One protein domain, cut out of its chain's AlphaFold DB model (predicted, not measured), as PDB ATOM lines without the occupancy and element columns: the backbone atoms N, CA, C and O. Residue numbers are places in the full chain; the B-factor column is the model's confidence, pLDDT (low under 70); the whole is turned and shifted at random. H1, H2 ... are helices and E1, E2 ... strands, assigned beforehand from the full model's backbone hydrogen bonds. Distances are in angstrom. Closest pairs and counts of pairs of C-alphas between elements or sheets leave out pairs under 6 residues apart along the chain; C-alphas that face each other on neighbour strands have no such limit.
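What this domain is: This is residues 279 to 410 of the 411 residues of the protein "CxC2 domain-containing protein" of Clytia hemisphaerica (UniProt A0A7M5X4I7). A strongly twisted sheet of four strands, E4 E3 E1 E5, has one long helix, H2, packed over one face, and its other face is bare of helices. H1 sits by one end of H2 at the E4 edge, while two long loops, residues 289 to 313 and 324 to 350, swing wide of this core, with residues 299 to 307 sticking out. The printed part has 132 residues, under half in named elements, in the order E1 H1 E2 E3 E4 H2 E5 H3; the class is mixed and the sheet is mixed too. It is compact, with a radius of gyration of the C-alphas of 15.5 A and spans of 46 by 38 by 27 A.

How they stand to each other: E1, residues 279 to 288, is parallel to E5, residues 396 to 402 (N 281 to O 398, 2.9 A), and antiparallel to E3, residues 355 to 361 (N 288 to O 356, 2.8 A). E3 forms a hairpin with E4, residues 366 to 372; N 370 and O 357 are 2.8 A apart. H1, residues 314 to 323, only grazes the sheet; its closest C-alpha pair with E4 is Asp 314 and Asn 371, 6.8 A. E2, residues 351 to 353, pairs with no named strand and runs on into E3 at 17 degrees; residues 293 to 294 pair with it. H2, residues 378 to 392, is on the sheet, and E4, H2, E5 make a split strand-helix-strand unit, two same-way strands with a helix between in the chain and E3 and E1 between in the sheet, its crossover right-handed. With residues 379 to 383 alone H2 touches H1, closest at the C-alphas of Met 321 and Gly 379, 6.6 A, opposite ways at a steep tilt of 68 degrees, only just short of about perpendicular. H3, residues 406 to 409, is near H2. Every O i to N i+4 pair is within hydrogen-bond range in H2, 5 of 6 in H1; H3 is too short for one.

Where its parts are: E1 runs 29.6 A from C-alpha 279 at (139.135, 64.075, 31.653). H2 measures 21.5 A, E3 20.2 A, E5 19.6 A, E4 17.1 A and H1 14.5 A. H3 ends at C-alpha 409, (142.564, 65.823, 8.315).

The domain as a whole: The farthest C-alphas, of Lys 301 and Glu 332, are 46.6 A apart. The printed part has no cut; the links E1 to H1 and H1 to E2 are long. The pLDDT is under 70 at residues 298 to 309, 327 to 349 and 409 to 410.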
ATOM      1  N   GLY A 279     138.407  65.277  32.081       93.88
ATOM      2  CA  GLY A 279     139.135  64.075  31.653       93.88
ATOM      3  C   GLY A 279     139.080  63.810  30.149       93.88
ATOM      4  O   GLY A 279     138.629  64.640  29.371       93.88
ATOM      5  N   SER A 280     139.534  62.634  29.719       94.56
ATOM      6  CA  SER A 280     139.649  62.315  28.291       94.56
ATOM      7  C   SER A 280     138.421  61.576  27.756       94.56
ATOM      8  O   SER A 280     137.996  60.558  28.310       94.56
ATOM      9  N   VAL A 281     137.879  62.045  26.633       93.94
ATOM     10  CA  VAL A 281     136.809  61.373  25.884       93.94
ATOM     11  C   VAL A 281     137.350  60.864  24.555       93.94
ATOM     12  O   VAL A 281     138.129  61.532  23.888       93.94
ATOM     13  N   PHE A 282     136.936  59.658  24.173       94.69
ATOM     14  CA  PHE A 282     137.385  58.996  22.951       94.69
ATOM     15  C   PHE A 282     136.179  58.704  22.069       94.69
ATOM     16  O   PHE A 282     135.251  58.027  22.527       94.69
ATOM     17  N   TYR A 283     136.219  59.179  20.827       94.31
ATOM     18  CA  TYR A 283     135.194  58.934  19.819       94.31
ATOM     19  C   TYR A 283     135.763  58.161  18.633       94.31
ATOM     20  O   TYR A 283     136.834  58.490  18.132       94.31
ATOM     21  N   SER A 284     135.026  57.158  18.170       94.81
ATOM     22  CA  SER A 284     135.326  56.407  16.951       94.81
ATOM     23  C   SER A 284     134.300  56.764  15.888       94.81
ATOM     24  O   SER A 284     133.103  56.733  16.177       94.81
ATOM     25  N   LEU A 285     134.752  57.120  14.686       93.88
ATOM     26  CA  LEU A 285     133.895  57.491  13.556       93.88
ATOM     27  C   LEU A 285     133.923  56.388  12.501       93.88
ATOM     28  O   LEU A 285     134.991  55.852  12.210       93.88
ATOM     29  N   ASP A 286     132.766  56.080  11.916       92.62
ATOM     30  CA  ASP A 286     132.660  55.110  10.824       92.62
ATOM     31  C   ASP A 286     131.427  55.358   9.934       92.62
ATOM     32  O   ASP A 286     130.459  56.029  10.319       92.62
ATOM     33  N   ALA A 287     131.467  54.792   8.729       90.69
ATOM     34  CA  ALA A 287     130.444  54.882   7.701       90.69
ATOM     35  C   ALA A 287     129.839  53.504   7.385       90.69
ATOM     36  O   ALA A 287     130.522  52.582   6.947       90.69
ATOM     37  N   ASN A 288     128.515  53.376   7.475       91.00
ATOM     38  CA  ASN A 288     127.787  52.198   7.015       91.00
ATOM     39  C   ASN A 288     127.093  52.457   5.667       91.00
ATOM     40  O   ASN A 288     126.037  53.092   5.590       91.00
ATOM     41  N   PHE A 289     127.658  51.897   4.595       87.50
ATOM     42  CA  PHE A 289     127.141  52.006   3.223       87.50
ATOM     43  C   PHE A 289     126.026  51.006   2.879       87.50
ATOM     44  O   PHE A 289     125.458  51.069   1.789       87.50
ATOM     45  N   GLY A 290     125.700  50.073   3.778       85.62
ATOM     46  CA  GLY A 290     124.586  49.137   3.596       85.62
ATOM     47  C   GLY A 290     123.219  49.761   3.892       85.62
ATOM     48  O   GLY A 290     122.195  49.275   3.410       85.62
ATOM     49  N   LEU A 291     123.194  50.854   4.661       88.00
ATOM     50  CA  LEU A 291     121.977  51.542   5.093       88.00
ATOM     51  C   LEU A 291     121.600  52.651   4.108       88.00
ATOM     52  O   LEU A 291     121.871  53.830   4.321       88.00
ATOM     53  N   VAL A 292     120.979  52.251   2.998       88.62
ATOM     54  CA  VAL A 292     120.602  53.153   1.902       88.62
ATOM     55  C   VAL A 292     119.103  53.441   1.872       88.62
ATOM     56  O   VAL A 292     118.277  52.557   2.101       88.62
ATOM     57  N   LEU A 293     118.736  54.665   1.484       86.06
ATOM     58  CA  LEU A 293     117.350  55.042   1.204       86.06
ATOM     59  C   LEU A 293     117.168  55.253  -0.295       86.06
ATOM     60  O   LEU A 293     117.796  56.128  -0.893       86.06
ATOM     61  N   LYS A 294     116.270  54.482  -0.910       86.12
ATOM     62  CA  LYS A 294     115.900  54.650  -2.322       86.12
ATOM     63  C   LYS A 294     115.053  55.906  -2.510       86.12
ATOM     64  O   LYS A 294     114.103  56.118  -1.762       86.12
ATOM     65  N   THR A 295     115.294  56.657  -3.582       83.31
ATOM     66  CA  THR A 295     114.541  57.882  -3.915       83.31
ATOM     67  C   THR A 295     113.038  57.636  -4.074       83.31
ATOM     68  O   THR A 295     112.221  58.498  -3.762       83.31
ATOM     69  N   SER A 296     112.647  56.439  -4.523       80.06
ATOM     70  CA  SER A 296     111.239  56.026  -4.593       80.06
ATOM     71  C   SER A 296     110.560  55.970  -3.220       80.06
ATOM     72  O   SER A 296     109.363  56.224  -3.127       80.06
ATOM     73  N   SER A 297     111.317  55.643  -2.171       74.56
ATOM     74  CA  SER A 297     110.838  55.475  -0.795       74.56
ATOM     75  C   SER A 297     110.844  56.788  -0.007       74.56
ATOM     76  O   SER A 297     110.058  56.942   0.922       74.56
ATOM     77  N   SER A 298     111.647  57.768  -0.432       64.69
ATOM     78  CA  SER A 298     111.719  59.125   0.134       64.69
ATOM     79  C   SER A 298     110.433  59.946  -0.043       64.69
ATOM     80  O   SER A 298     110.306  61.023   0.525       64.69
ATOM     81  N   LYS A 299     109.469  59.451  -0.833       65.00
ATOM     82  CA  LYS A 299     108.131  60.048  -1.008       65.00
ATOM     83  C   LYS A 299     107.139  59.640   0.088       65.00
ATOM     84  O   LYS A 299     105.979  60.048   0.046       65.00
ATOM     85  N   SER A 300     107.558  58.786   1.022       63.31
ATOM     86  CA  SER A 300     106.730  58.381   2.151       63.31
ATOM     87  C   SER A 300     106.340  59.603   2.986       63.31
ATOM     88  O   SER A 300     107.195  60.386   3.382       63.31
ATOM     89  N   LYS A 301     105.044  59.747   3.295       56.78
ATOM     90  CA  LYS A 301     104.534  60.773   4.225       56.78
ATOM     91  C   LYS A 301     104.907  60.497   5.686       56.78
ATOM     92  O   LYS A 301     104.561  61.291   6.557       56.78
ATOM     93  N   ARG A 302     105.553  59.358   5.970       58.41
ATOM     94  CA  ARG A 302     106.052  59.030   7.306       58.41
ATOM     95  C   ARG A 302     107.173  60.014   7.634       58.41
ATOM     96  O   ARG A 302     108.275  59.870   7.109       58.41
ATOM     97  N   LEU A 303     106.904  61.002   8.492       53.84
ATOM     98  CA  LEU A 303     107.998  61.642   9.218       53.84
ATOM     99  C   LEU A 303     108.718  60.525   9.972       53.84
ATOM    100  O   LEU A 303     108.058  59.713  10.627       53.84
ATOM    101  N   ALA A 304     110.046  60.468   9.863       57.50
ATOM    102  CA  ALA A 304     110.836  59.610  10.729       57.50
ATOM    103  C   ALA A 304     110.377  59.884  12.166       57.50
ATOM    104  O   ALA A 304     110.405  61.032  12.613       57.50
ATOM    105  N   SER A 305     109.849  58.856  12.840       53.06
ATOM    106  CA  SER A 305     109.464  58.955  14.247       53.06
ATOM    107  C   SER A 305     110.680  59.525  14.963       53.06
ATOM    108  O   SER A 305     111.737  58.896  14.927       53.06
ATOM    109  N   ARG A 306     110.534  60.743  15.487       52.22
ATOM    110  CA  ARG A 306     111.598  61.667  15.887       52.22
ATOM    111  C   ARG A 306     112.526  61.020  16.919       52.22
ATOM    112  O   ARG A 306     112.401  61.250  18.115       52.22
ATOM    113  N   SER A 307     113.482  60.215  16.461       51.94
ATOM    114  CA  SER A 307     114.688  59.850  17.203       51.94
ATOM    115  C   SER A 307     115.713  60.975  17.047       51.94
ATOM    116  O   SER A 307     116.875  60.734  16.716       51.94
ATOM    117  N   GLU A 308     115.246  62.213  17.221       55.28
ATOM    118  CA  GLU A 308     116.017  63.449  17.045       55.28
ATOM    119  C   GLU A 308     117.180  63.551  18.042       55.28
ATOM    120  O   GLU A 308     118.037  64.407  17.886       55.28
ATOM    121  N   ASP A 309     117.254  62.663  19.040       66.19
ATOM    122  CA  ASP A 309     118.330  62.711  20.032       66.19
ATOM    123  C   ASP A 309     119.671  62.173  19.498       66.19
ATOM    124  O   ASP A 309     120.716  62.562  20.006       66.19
ATOM    125  N   LEU A 310     119.668  61.278  18.496       80.12
ATOM    126  CA  LEU A 310     120.905  60.689  17.949       80.12
ATOM    127  C   LEU A 310     121.131  60.988  16.465       80.12
ATOM    128  O   LEU A 310     122.278  60.972  16.036       80.12
ATOM    129  N   PHE A 311     120.081  61.234  15.676       86.88
ATOM    130  CA  PHE A 311     120.231  61.604  14.265       86.88
ATOM    131  C   PHE A 311     120.217  63.118  14.098       86.88
ATOM    132  O   PHE A 311     119.272  63.782  14.518       86.88
ATOM    133  N   ILE A 312     121.240  63.649  13.435       88.06
ATOM    134  CA  ILE A 312     121.312  65.073  13.107       88.06
ATOM    135  C   ILE A 312     120.292  65.385  12.001       88.06
ATOM    136  O   ILE A 312     120.190  64.608  11.044       88.06
ATOM    137  N   PRO A 313     119.549  66.504  12.094       87.75
ATOM    138  CA  PRO A 313     118.634  66.927  11.042       87.75
ATOM    139  C   PRO A 313     119.325  67.073   9.682       87.75
ATOM    140  O   PRO A 313     120.358  67.730   9.554       87.75
ATOM    141  N   ASP A 314     118.703  66.512   8.642       86.69
ATOM    142  CA  ASP A 314     119.217  66.538   7.267       86.69
ATOM    143  C   ASP A 314     119.497  67.962   6.751       86.69
ATOM    144  O   ASP A 314     120.438  68.161   5.989       86.69
ATOM    145  N   GLU A 315     118.701  68.952   7.168       87.81
ATOM    146  CA  GLU A 315     118.876  70.358   6.781       87.81
ATOM    147  C   GLU A 315     120.194  70.943   7.310       87.81
ATOM    148  O   GLU A 315     120.895  71.639   6.576       87.81
ATOM    149  N   GLU A 316     120.572  70.617   8.550       89.94
ATOM    150  CA  GLU A 316     121.826  71.074   9.162       89.94
ATOM    151  C   GLU A 316     123.035  70.500   8.410       89.94
ATOM    152  O   GLU A 316     123.982  71.219   8.087       89.94
ATOM    153  N   ILE A 317     122.958  69.211   8.061       90.25
ATOM    154  CA  ILE A 317     124.005  68.502   7.319       90.25
ATOM    155  C   ILE A 317     124.140  69.073   5.903       90.25
ATOM    156  O   ILE A 317     125.256  69.329   5.453       90.25
ATOM    157  N   SER A 318     123.023  69.280   5.197       88.94
ATOM    158  CA  SER A 318     123.031  69.838   3.840       88.94
ATOM    159  C   SER A 318     123.644  71.238   3.808       88.94
ATOM    160  O   SER A 318     124.555  71.468   3.019       88.94
ATOM    161  N   ASN A 319     123.241  72.124   4.723       91.38
ATOM    162  CA  ASN A 319     123.790  73.479   4.798       91.38
ATOM    163  C   ASN A 319     125.313  73.476   5.009       91.38
ATOM    164  O   ASN A 319     126.032  74.234   4.357       91.38
ATOM    165  N   TYR A 320     125.822  72.600   5.882       91.75
ATOM    166  CA  TYR A 320     127.264  72.471   6.092       91.75
ATOM    167  C   TYR A 320     127.970  71.917   4.842       91.75
ATOM    168  O   TYR A 320     128.976  72.470   4.397       91.75
ATOM    169  N   MET A 321     127.414  70.873   4.220       89.25
ATOM    170  CA  MET A 321     127.991  70.197   3.049       89.25
ATOM    171  C   MET A 321     127.994  70.991   1.754       89.25
ATOM    172  O   MET A 321     128.861  70.725   0.914       89.25
ATOM    173  N   ASP A 322     127.096  71.959   1.622       88.12
ATOM    174  CA  ASP A 322     127.092  72.906   0.510       88.12
ATOM    175  C   ASP A 322     128.195  73.968   0.662       88.12
ATOM    176  O   ASP A 322     128.720  74.461  -0.335       88.12
ATOM    177  N   SER A 323     128.583  74.291   1.901       87.38
ATOM    178  CA  SER A 323     129.647  75.262   2.203       87.38
ATOM    179  C   SER A 323     131.052  74.655   2.316       87.38
ATOM    180  O   SER A 323     132.044  75.378   2.240       87.38
ATOM    181  N   TYR A 324     131.146  73.337   2.509       85.75
ATOM    182  CA  TYR A 324     132.406  72.648   2.771       85.75
ATOM    183  C   TYR A 324     133.226  72.425   1.491       85.75
ATOM    184  O   TYR A 324     132.755  71.791   0.539       85.75
ATOM    185  N   ASP A 325     134.482  72.878   1.503       81.44
ATOM    186  CA  ASP A 325     135.421  72.707   0.395       81.44
ATOM    187  C   ASP A 325     136.221  71.394   0.506       81.44
ATOM    188  O   ASP A 325     137.094  71.230   1.356       81.44
ATOM    189  N   ASP A 326     135.962  70.461  -0.415       70.06
ATOM    190  CA  ASP A 326     136.670  69.174  -0.508       70.06
ATOM    191  C   ASP A 326     138.093  69.289  -1.106       70.06
ATOM    192  O   ASP A 326     138.781  68.271  -1.270       70.06
ATOM    193  N   SER A 327     138.527  70.489  -1.516       64.56
ATOM    194  CA  SER A 327     139.817  70.706  -2.185       64.56
ATOM    195  C   SER A 327     141.023  70.660  -1.238       64.56
ATOM    196  O   SER A 327     142.148  70.414  -1.687       64.56
ATOM    197  N   ILE A 328     140.796  70.807   0.072       58.91
ATOM    198  CA  ILE A 328     141.828  70.737   1.109       58.91
ATOM    199  C   ILE A 328     142.213  69.268   1.321       58.91
ATOM    200  O   ILE A 328     141.597  68.539   2.095       58.91
ATOM    201  N   LYS A 329     143.230  68.803   0.589       56.72
ATOM    202  CA  LYS A 329     143.838  67.478   0.776       56.72
ATOM    203  C   LYS A 329     145.319  67.634   1.061       56.72
ATOM    204  O   LYS A 329     146.061  68.116   0.201       56.72
ATOM    205  N   THR A 330     145.774  67.177   2.223       52.91
ATOM    206  CA  THR A 330     147.205  66.998   2.464       52.91
ATOM    207  C   THR A 330     147.710  65.788   1.675       52.91
ATOM    208  O   THR A 330     147.110  64.714   1.664       52.91
ATOM    209  N   LYS A 331     148.810  65.981   0.937       53.97
ATOM    210  CA  LYS A 331     149.391  64.981   0.019       53.97
ATOM    211  C   LYS A 331     150.144  63.845   0.731       53.97
ATOM    212  O   LYS A 331     150.665  62.967   0.052       53.97
ATOM    213  N   GLU A 332     150.225  63.866   2.060       54.88
ATOM    214  CA  GLU A 332     151.101  62.981   2.841       54.88
ATOM    215  C   GLU A 332     150.416  61.734   3.420       54.88
ATOM    216  O   GLU A 332     151.088  60.909   4.037       54.88
ATOM    217  N   CYS A 333     149.110  61.534   3.209       58.84
ATOM    218  CA  CYS A 333     148.495  60.254   3.558       58.84
ATOM    219  C   CYS A 333     148.673  59.235   2.420       58.84
ATOM    220  O   CYS A 333     148.541  59.571   1.242       58.84
ATOM    221  N   SER A 334     148.976  57.981   2.775       56.59
ATOM    222  CA  SER A 334     149.013  56.826   1.863       56.59
ATOM    223  C   SER A 334     147.842  56.864   0.875       56.59
ATOM    224  O   SER A 334     146.758  57.259   1.285       56.59
ATOM    225  N   ASN A 335     148.052  56.435  -0.380       57.41
ATOM    226  CA  ASN A 335     147.148  56.517  -1.554       57.41
ATOM    227  C   ASN A 335     145.738  55.867  -1.415       57.41
ATOM    228  O   ASN A 335     145.165  55.386  -2.397       57.41
ATOM    229  N   PHE A 336     145.155  55.818  -0.221       54.22
ATOM    230  CA  PHE A 336     143.777  55.454   0.040       54.22
ATOM    231  C   PHE A 336     142.835  56.404  -0.704       54.22
ATOM    232  O   PHE A 336     142.872  57.622  -0.559       54.22
ATOM    233  N   GLN A 337     141.962  55.815  -1.519       56.78
ATOM    234  CA  GLN A 337     140.935  56.533  -2.279       56.78
ATOM    235  C   GLN A 337     139.615  56.688  -1.495       56.78
ATOM    236  O   GLN A 337     138.608  57.107  -2.078       56.78
ATOM    237  N   ALA A 338     139.594  56.318  -0.210       53.12
ATOM    238  CA  ALA A 338     138.455  56.515   0.690       53.12
ATOM    239  C   ALA A 338     138.179  58.018   0.886       53.12
ATOM    240  O   ALA A 338     139.099  58.835   0.853       53.12
ATOM    241  N   GLY A 339     136.901  58.400   0.942       52.78
ATOM    242  CA  GLY A 339     136.471  59.806   0.990       52.78
ATOM    243  C   GLY A 339     136.694  60.612  -0.301       52.78
ATOM    244  O   GLY A 339     136.500  61.829  -0.315       52.78
ATOM    245  N   SER A 340     137.111  59.978  -1.407       59.94
ATOM    246  CA  SER A 340     137.304  60.669  -2.687       59.94
ATOM    247  C   SER A 340     136.010  60.775  -3.506       59.94
ATOM    248  O   SER A 340     135.349  59.778  -3.805       59.94
ATOM    249  N   ASN A 341     135.729  61.984  -4.013       56.12
ATOM    250  CA  ASN A 341     134.594  62.265  -4.907       56.12
ATOM    251  C   ASN A 341     134.569  61.421  -6.204       56.12
ATOM    252  O   ASN A 341     133.575  61.394  -6.927       56.12
ATOM    253  N   LEU A 342     135.667  60.735  -6.539       49.47
ATOM    254  CA  LEU A 342     135.755  59.837  -7.693       49.47
ATOM    255  C   LEU A 342     135.017  58.509  -7.454       49.47
ATOM    256  O   LEU A 342     134.441  57.966  -8.398       49.47
ATOM    257  N   ARG A 343     134.982  58.005  -6.212       52.19
ATOM    258  CA  ARG A 343     134.316  56.739  -5.861       52.19
ATOM    259  C   ARG A 343     132.802  56.914  -5.679       52.19
ATOM    260  O   ARG A 343     132.040  56.020  -6.041       52.19
ATOM    261  N   SER A 344     132.358  58.091  -5.236       54.50
ATOM    262  CA  SER A 344     130.942  58.464  -5.072       54.50
ATOM    263  C   SER A 344     130.199  58.749  -6.389       54.50
ATOM    264  O   SER A 344     128.970  58.788  -6.406       54.50
ATOM    265  N   LYS A 345     130.906  58.859  -7.526       52.16
ATOM    266  CA  LYS A 345     130.305  59.091  -8.858       52.16
ATOM    267  C   LYS A 345     129.602  57.876  -9.480       52.16
ATOM    268  O   LYS A 345     128.927  58.030 -10.498       52.16
ATOM    269  N   ARG A 346     129.729  56.662  -8.927       51.84
ATOM    270  CA  ARG A 346     129.099  55.454  -9.499       51.84
ATOM    271  C   ARG A 346     127.875  55.005  -8.677       51.84
ATOM    272  O   ARG A 346     128.021  54.534  -7.561       51.84
ATOM    273  N   LYS A 347     126.689  55.049  -9.313       52.88
ATOM    274  CA  LYS A 347     125.397  54.404  -8.936       52.88
ATOM    275  C   LYS A 347     124.483  55.075  -7.879       52.88
ATOM    276  O   LYS A 347     123.651  54.383  -7.299       52.88
ATOM    277  N   THR A 348     124.518  56.393  -7.676       60.59
ATOM    278  CA  THR A 348     123.714  57.048  -6.613       60.59
ATOM    279  C   THR A 348     122.416  57.734  -7.063       60.59
ATOM    280  O   THR A 348     121.576  57.999  -6.215       60.59
ATOM    281  N   ASN A 349     122.144  57.923  -8.363       67.62
ATOM    282  CA  ASN A 349     120.945  58.659  -8.836       67.62
ATOM    283  C   ASN A 349     119.582  58.051  -8.430       67.62
ATOM    284  O   ASN A 349     118.542  58.671  -8.639       67.62
ATOM    285  N   LYS A 350     119.563  56.819  -7.905       80.88
ATOM    286  CA  LYS A 350     118.353  56.136  -7.414       80.88
ATOM    287  C   LYS A 350     118.243  56.133  -5.883       80.88
ATOM    288  O   LYS A 350     117.307  55.529  -5.351       80.88
ATOM    289  N   LEU A 351     119.203  56.739  -5.186       83.81
ATOM    290  CA  LEU A 351     119.287  56.793  -3.733       83.81
ATOM    291  C   LEU A 351     119.181  58.247  -3.264       83.81
ATOM    292  O   LEU A 351     119.845  59.126  -3.799       83.81
ATOM    293  N   SER A 352     118.347  58.491  -2.257       85.75
ATOM    294  CA  SER A 352     118.332  59.761  -1.520       85.75
ATOM    295  C   SER A 352     119.326  59.758  -0.362       85.75
ATOM    296  O   SER A 352     119.849  60.811  -0.026       85.75
ATOM    297  N   VAL A 353     119.594  58.588   0.226       88.38
ATOM    298  CA  VAL A 353     120.640  58.383   1.239       88.38
ATOM    299  C   VAL A 353     121.522  57.239   0.762       88.38
ATOM    300  O   VAL A 353     121.027  56.158   0.433       88.38
ATOM    301  N   THR A 354     122.823  57.492   0.684       88.44
ATOM    302  CA  THR A 354     123.846  56.568   0.179       88.44
ATOM    303  C   THR A 354     124.513  55.746   1.279       88.44
ATOM    304  O   THR A 354     125.282  54.840   0.980       88.44
ATOM    305  N   GLY A 355     124.240  56.074   2.538       91.00
ATOM    306  CA  GLY A 355     124.740  55.395   3.725       91.00
ATOM    307  C   GLY A 355     124.507  56.252   4.966       91.00
ATOM    308  O   GLY A 355     124.043  57.390   4.862       91.00
ATOM    309  N   ILE A 356     124.866  55.724   6.127       92.62
ATOM    310  CA  ILE A 356     124.811  56.436   7.407       92.62
ATOM    311  C   ILE A 356     126.235  56.607   7.917       92.62
ATOM    312  O   ILE A 356     127.009  55.656   7.887       92.62
ATOM    313  N   PHE A 357     126.577  57.804   8.373       93.88
ATOM    314  CA  PHE A 357     127.837  58.079   9.057       93.88
ATOM    315  C   PHE A 357     127.547  58.321  10.532       93.88
ATOM    316  O   PHE A 357     126.494  58.866  10.867       93.88
ATOM    317  N   GLY A 358     128.439  57.922  11.426       94.12
ATOM    318  CA  GLY A 358     128.201  58.126  12.845       94.12
ATOM    319  C   GLY A 358     129.449  58.046  13.692       94.12
ATOM    320  O   GLY A 358     130.527  57.689  13.223       94.12
ATOM    321  N   ALA A 359     129.262  58.383  14.962       94.31
ATOM    322  CA  ALA A 359     130.280  58.269  15.983       94.31
ATOM    323  C   ALA A 359     129.740  57.562  17.225       94.31
ATOM    324  O   ALA A 359     128.589  57.756  17.633       94.31
ATOM    325  N   SER A 360     130.603  56.782  17.864       94.56
ATOM    326  CA  SER A 360     130.373  56.173  19.173       94.56
ATOM    327  C   SER A 360     131.510  56.530  20.121       94.56
ATOM    328  O   SER A 360     132.607  56.889  19.692       94.56
ATOM    329  N   CYS A 361     131.257  56.474  21.428       93.69
ATOM    330  CA  CYS A 361     132.344  56.572  22.396       93.69
ATOM    331  C   CYS A 361     133.050  55.218  22.578       93.69
ATOM    332  O   CYS A 361     132.543  54.176  22.163       93.69
ATOM    333  N   ARG A 362     134.178  55.208  23.296       93.81
ATOM    334  CA  ARG A 362     134.918  53.978  23.652       93.81
ATOM    335  C   ARG A 362     134.085  52.899  24.366       93.81
ATOM    336  O   ARG A 362     134.453  51.733  24.319       93.81
ATOM    337  N   HIS A 363     132.984  53.263  25.018       92.19
ATOM    338  CA  HIS A 363     132.071  52.314  25.670       92.19
ATOM    339  C   HIS A 363     131.004  51.758  24.716       92.19
ATOM    340  O   HIS A 363     129.970  51.287  25.178       92.19
ATOM    341  N   GLU A 364     131.211  51.902  23.403       89.56
ATOM    342  CA  GLU A 364     130.291  51.471  22.341       89.56
ATOM    343  C   GLU A 364     128.910  52.136  22.416       89.56
ATOM    344  O   GLU A 364     127.941  51.696  21.801       89.56
ATOM    345  N   PHE A 365     128.818  53.249  23.142       89.75
ATOM    346  CA  PHE A 365     127.595  54.020  23.237       89.75
ATOM    347  C   PHE A 365     127.491  54.959  22.025       89.75
ATOM    348  O   PHE A 365     128.397  55.782  21.825       89.75
ATOM    349  N   PRO A 366     126.413  54.881  21.223       89.94
ATOM    350  CA  PRO A 366     126.220  55.772  20.088       89.94
ATOM    351  C   PRO A 366     126.137  57.230  20.533       89.94
ATOM    352  O   PRO A 366     125.402  57.563  21.460       89.94
ATOM    353  N   LYS A 367     126.888  58.107  19.871       88.81
ATOM    354  CA  LYS A 367     126.895  59.542  20.166       88.81
ATOM    355  C   LYS A 367     126.071  60.320  19.166       88.81
ATOM    356  O   LYS A 367     125.294  61.173  19.575       88.81
ATOM    357  N   VAL A 368     126.258  60.037  17.882       91.00
ATOM    358  CA  VAL A 368     125.558  60.756  16.825       91.00
ATOM    359  C   VAL A 368     125.581  59.974  15.514       91.00
ATOM    360  O   VAL A 368     126.535  59.248  15.236       91.00
ATOM    361  N   PHE A 369     124.543  60.149  14.705       92.31
ATOM    362  CA  PHE A 369     124.406  59.622  13.355       92.31
ATOM    363  C   PHE A 369     123.938  60.717  12.397       92.31
ATOM    364  O   PHE A 369     123.229  61.646  12.781       92.31
ATOM    365  N   LEU A 370     124.302  60.587  11.126       92.75
ATOM    366  CA  LEU A 370     123.864  61.465  10.052       92.75
ATOM    367  C   LEU A 370     123.655  60.681   8.754       92.75
ATOM    368  O   LEU A 370     124.290  59.649   8.514       92.75
ATOM    369  N   ASN A 371     122.763  61.179   7.901       91.31
ATOM    370  CA  ASN A 371     122.531  60.609   6.578       91.31
ATOM    371  C   ASN A 371     123.558  61.149   5.577       91.31
ATOM    372  O   ASN A 371     123.673  62.358   5.380       91.31
ATOM    373  N   MET A 372     124.252  60.258   4.869       91.06
ATOM    374  CA  MET A 372     125.114  60.646   3.752       91.06
ATOM    375  C   MET A 372     124.297  60.725   2.461       91.06
ATOM    376  O   MET A 372     123.654  59.749   2.075       91.06
ATOM    377  N   ARG A 373     124.351  61.857   1.752       86.38
ATOM    378  CA  ARG A 373     123.646  62.062   0.464       86.38
ATOM    379  C   ARG A 373     124.570  62.045  -0.754       86.38
ATOM    380  O   ARG A 373     124.137  61.781  -1.872       86.38
ATOM    381  N   HIS A 374     125.854  62.300  -0.529       81.44
ATOM    382  CA  HIS A 374     126.862  62.491  -1.577       81.44
ATOM    383  C   HIS A 374     127.883  61.342  -1.649       81.44
ATOM    384  O   HIS A 374     128.981  61.517  -2.172       81.44
ATOM    385  N   GLY A 375     127.540  60.165  -1.114       78.19
ATOM    386  CA  GLY A 375     128.516  59.111  -0.835       78.19
ATOM    387  C   GLY A 375     129.457  59.507   0.304       78.19
ATOM    388  O   GLY A 375     129.126  60.376   1.103       78.19
ATOM    389  N   GLU A 376     130.617  58.862   0.380       75.62
ATOM    390  CA  GLU A 376     131.644  59.175   1.376       75.62
ATOM    391  C   GLU A 376     132.324  60.519   1.052       75.62
ATOM    392  O   GLU A 376     132.935  60.661  -0.010       75.62
ATOM    393  N   ARG A 377     132.218  61.500   1.958       83.94
ATOM    394  CA  ARG A 377     132.934  62.790   1.913       83.94
ATOM    395  C   ARG A 377     133.574  63.054   3.273       83.94
ATOM    396  O   ARG A 377     132.929  62.843   4.299       83.94
ATOM    397  N   LEU A 378     134.801  63.581   3.280       85.25
ATOM    398  CA  LEU A 378     135.514  63.948   4.516       85.25
ATOM    399  C   LEU A 378     134.746  64.968   5.358       85.25
ATOM    400  O   LEU A 378     134.803  64.922   6.584       85.25
ATOM    401  N   GLY A 379     133.980  65.843   4.709       88.25
ATOM    402  CA  GLY A 379     133.208  66.862   5.400       88.25
ATOM    403  C   GLY A 379     132.212  66.311   6.431       88.25
ATOM    404  O   GLY A 379     131.948  66.998   7.409       88.25
ATOM    405  N   TYR A 380     131.708  65.075   6.302       91.38
ATOM    406  CA  TYR A 380     130.865  64.482   7.355       91.38
ATOM    407  C   TYR A 380     131.645  64.217   8.649       91.38
ATOM    408  O   TYR A 380     131.112  64.423   9.739       91.38
ATOM    409  N   ALA A 381     132.905  63.785   8.536       90.94
ATOM    410  CA  ALA A 381     133.777  63.593   9.688       90.94
ATOM    411  C   ALA A 381     134.120  64.941  10.334       90.94
ATOM    412  O   ALA A 381     133.981  65.080  11.547       90.94
ATOM    413  N   VAL A 382     134.481  65.949   9.527       90.62
ATOM    414  CA  VAL A 382     134.777  67.305  10.025       90.62
ATOM    415  C   VAL A 382     133.562  67.922  10.714       90.62
ATOM    416  O   VAL A 382     133.690  68.459  11.806       90.62
ATOM    417  N   PHE A 383     132.365  67.747  10.159       92.50
ATOM    418  CA  PHE A 383     131.135  68.221  10.783       92.50
ATOM    419  C   PHE A 383     130.907  67.638  12.189       92.50
ATOM    420  O   PHE A 383     130.571  68.369  13.122       92.50
ATOM    421  N   ILE A 384     131.106  66.323  12.360       93.12
ATOM    422  CA  ILE A 384     130.999  65.671  13.676       93.12
ATOM    423  C   ILE A 384     132.091  66.181  14.630       93.12
ATOM    424  O   ILE A 384     131.802  66.423  15.801       93.12
ATOM    425  N   LEU A 385     133.320  66.383  14.143       91.12
ATOM    426  CA  LEU A 385     134.416  66.953  14.933       91.12
ATOM    427  C   LEU A 385     134.086  68.368  15.425       91.12
ATOM    428  O   LEU A 385     134.148  68.620  16.627       91.12
ATOM    429  N   ASP A 386     133.660  69.259  14.527       91.12
ATOM    430  CA  ASP A 386     133.253  70.632  14.848       91.12
ATOM    431  C   ASP A 386     132.113  70.651  15.870       91.12
ATOM    432  O   ASP A 386     132.046  71.512  16.752       91.12
ATOM    433  N   ARG A 387     131.188  69.692  15.774       91.12
ATOM    434  CA  ARG A 387     130.121  69.521  16.758       91.12
ATOM    435  C   ARG A 387     130.668  69.114  18.125       91.12
ATOM    436  O   ARG A 387     130.326  69.766  19.108       91.12
ATOM    437  N   PHE A 388     131.521  68.093  18.207       91.12
ATOM    438  CA  PHE A 388     132.093  67.657  19.486       91.12
ATOM    439  C   PHE A 388     132.954  68.733  20.143       91.12
ATOM    440  O   PHE A 388     132.868  68.911  21.356       91.12
ATOM    441  N   LEU A 389     133.728  69.492  19.367       90.19
ATOM    442  CA  LEU A 389     134.506  70.615  19.891       90.19
ATOM    443  C   LEU A 389     133.596  71.713  20.460       90.19
ATOM    444  O   LEU A 389     133.840  72.191  21.563       90.19
ATOM    445  N   ARG A 390     132.498  72.060  19.773       90.38
ATOM    446  CA  ARG A 390     131.504  73.016  20.298       90.38
ATOM    447  C   ARG A 390     130.805  72.511  21.561       90.38
ATOM    448  O   ARG A 390     130.616  73.281  22.491       90.38
ATOM    449  N   GLU A 391     130.435  71.232  21.614       86.06
ATOM    450  CA  GLU A 391     129.767  70.627  22.780       86.06
ATOM    451  C   GLU A 391     130.684  70.514  24.013       86.06
ATOM    452  O   GLU A 391     130.197  70.380  25.138       86.06
ATOM    453  N   THR A 392     132.003  70.556  23.810       87.50
ATOM    454  CA  THR A 392     133.010  70.405  24.870       87.50
ATOM    455  C   THR A 392     133.754  71.696  25.204       87.50
ATOM    456  O   THR A 392     134.547  71.683  26.135       87.50
ATOM    457  N   VAL A 393     133.463  72.813  24.524       87.19
ATOM    458  CA  VAL A 393     134.217  74.075  24.655       87.19
ATOM    459  C   VAL A 393     134.243  74.634  26.082       87.19
ATOM    460  O   VAL A 393     135.267  75.147  26.521       87.19
ATOM    461  N   ASP A 394     133.143  74.481  26.823       88.38
ATOM    462  CA  ASP A 394     133.007  74.960  28.205       88.38
ATOM    463  C   ASP A 394     133.403  73.898  29.247       88.38
ATOM    464  O   ASP A 394     133.186  74.078  30.445       88.38
ATOM    465  N   ARG A 395     133.953  72.762  28.801       88.69
ATOM    466  CA  ARG A 395     134.291  71.607  29.639       88.69
ATOM    467  C   ARG A 395     135.786  71.343  29.560       88.69
ATOM    468  O   ARG A 395     136.425  71.550  28.535       88.69
ATOM    469  N   ASN A 396     136.353  70.812  30.632       91.12
ATOM    470  CA  ASN A 396     137.766  70.449  30.675       91.12
ATOM    471  C   ASN A 396     137.960  69.015  30.154       91.12
ATOM    472  O   ASN A 396     138.372  68.105  30.883       91.12
ATOM    473  N   LEU A 397     137.558  68.799  28.899       92.75
ATOM    474  CA  LEU A 397     137.587  67.495  28.249       92.75
ATOM    475  C   LEU A 397     138.650  67.437  27.152       92.75
ATOM    476  O   LEU A 397     138.600  68.198  26.190       92.75
ATOM    477  N   ASP A 398     139.540  66.452  27.247       91.88
ATOM    478  CA  ASP A 398     140.476  66.128  26.171       91.88
ATOM    479  C   ASP A 398     139.774  65.225  25.152       91.88
ATOM    480  O   ASP A 398     139.506  64.047  25.415       91.88
ATOM    481  N   VAL A 399     139.435  65.782  23.988       92.00
ATOM    482  CA  VAL A 399     138.722  65.057  22.929       92.00
ATOM    483  C   VAL A 399     139.711  64.332  22.020       92.00
ATOM    484  O   VAL A 399     140.450  64.943  21.253       92.00
ATOM    485  N   HIS A 400     139.676  63.003  22.057       92.56
ATOM    486  CA  HIS A 400     140.438  62.130  21.174       92.56
ATOM    487  C   HIS A 400     139.518  61.473  20.156       92.56
ATOM    488  O   HIS A 400     138.460  60.946  20.506       92.56
ATOM    489  N   VAL A 401     139.942  61.450  18.896       91.25
ATOM    490  CA  VAL A 401     139.146  60.872  17.816       91.25
ATOM    491  C   VAL A 401     139.940  59.836  17.041       91.25
ATOM    492  O   VAL A 401     141.091  60.059  16.672       91.25
ATOM    493  N   VAL A 402     139.301  58.694  16.807       91.12
ATOM    494  CA  VAL A 402     139.805  57.593  15.995       91.12
ATOM    495  C   VAL A 402     138.959  57.520  14.731       91.12
ATOM    496  O   VAL A 402     137.743  57.343  14.786       91.12
ATOM    497  N   TYR A 403     139.614  57.673  13.587       88.81
ATOM    498  CA  TYR A 403     138.993  57.584  12.273       88.81
ATOM    499  C   TYR A 403     140.009  56.998  11.287       88.81
ATOM    500  O   TYR A 403     141.195  57.334  11.345       88.81
ATOM    501  N   ASP A 404     139.561  56.098  10.416       78.44
ATOM    502  CA  ASP A 404     140.405  55.293   9.522       78.44
ATOM    503  C   ASP A 404     141.232  56.137   8.536       78.44
ATOM    504  O   ASP A 404     142.367  55.781   8.216       78.44
ATOM    505  N   ILE A 405     140.710  57.298   8.131       77.06
ATOM    506  CA  ILE A 405     141.397  58.282   7.285       77.06
ATOM    507  C   ILE A 405     141.652  59.618   7.999       77.06
ATOM    508  O   ILE A 405     141.806  60.656   7.352       77.06
ATOM    509  N   ALA A 406     141.781  59.602   9.333       76.94
ATOM    510  CA  ALA A 406     142.126  60.788  10.132       76.94
ATOM    511  C   ALA A 406     143.415  61.486   9.659       76.94
ATOM    512  O   ALA A 406     143.537  62.702   9.776       76.94
ATOM    513  N   CYS A 407     144.361  60.733   9.085       74.25
ATOM    514  CA  CYS A 407     145.594  61.260   8.491       74.25
ATOM    515  C   CYS A 407     145.346  62.376   7.462       74.25
ATOM    516  O   CYS A 407     146.179  63.265   7.336       74.25
ATOM    517  N   VAL A 408     144.218  62.345   6.739       72.62
ATOM    518  CA  VAL A 408     143.887  63.330   5.695       72.62
ATOM    519  C   VAL A 408     143.408  64.653   6.302       72.62
ATOM    520  O   VAL A 408     143.447  65.686   5.643       72.62
ATOM    521  N   LEU A 409     142.977  64.634   7.567       69.88
ATOM    522  CA  LEU A 409     142.564  65.823   8.315       69.88
ATOM    523  C   LEU A 409     143.736  66.504   9.028       69.88
ATOM    524  O   LEU A 409     143.593  67.617   9.528       69.88
ATOM    525  N   LYS A 410     144.894  65.837   9.097       61.69
ATOM    526  CA  LYS A 410     146.104  66.397   9.686       61.69
ATOM    527  C   LYS A 410     146.772  67.304   8.651       61.69
ATOM    528  O   LYS A 410     147.171  66.829   7.586       61.69
TER     529      LYS A 410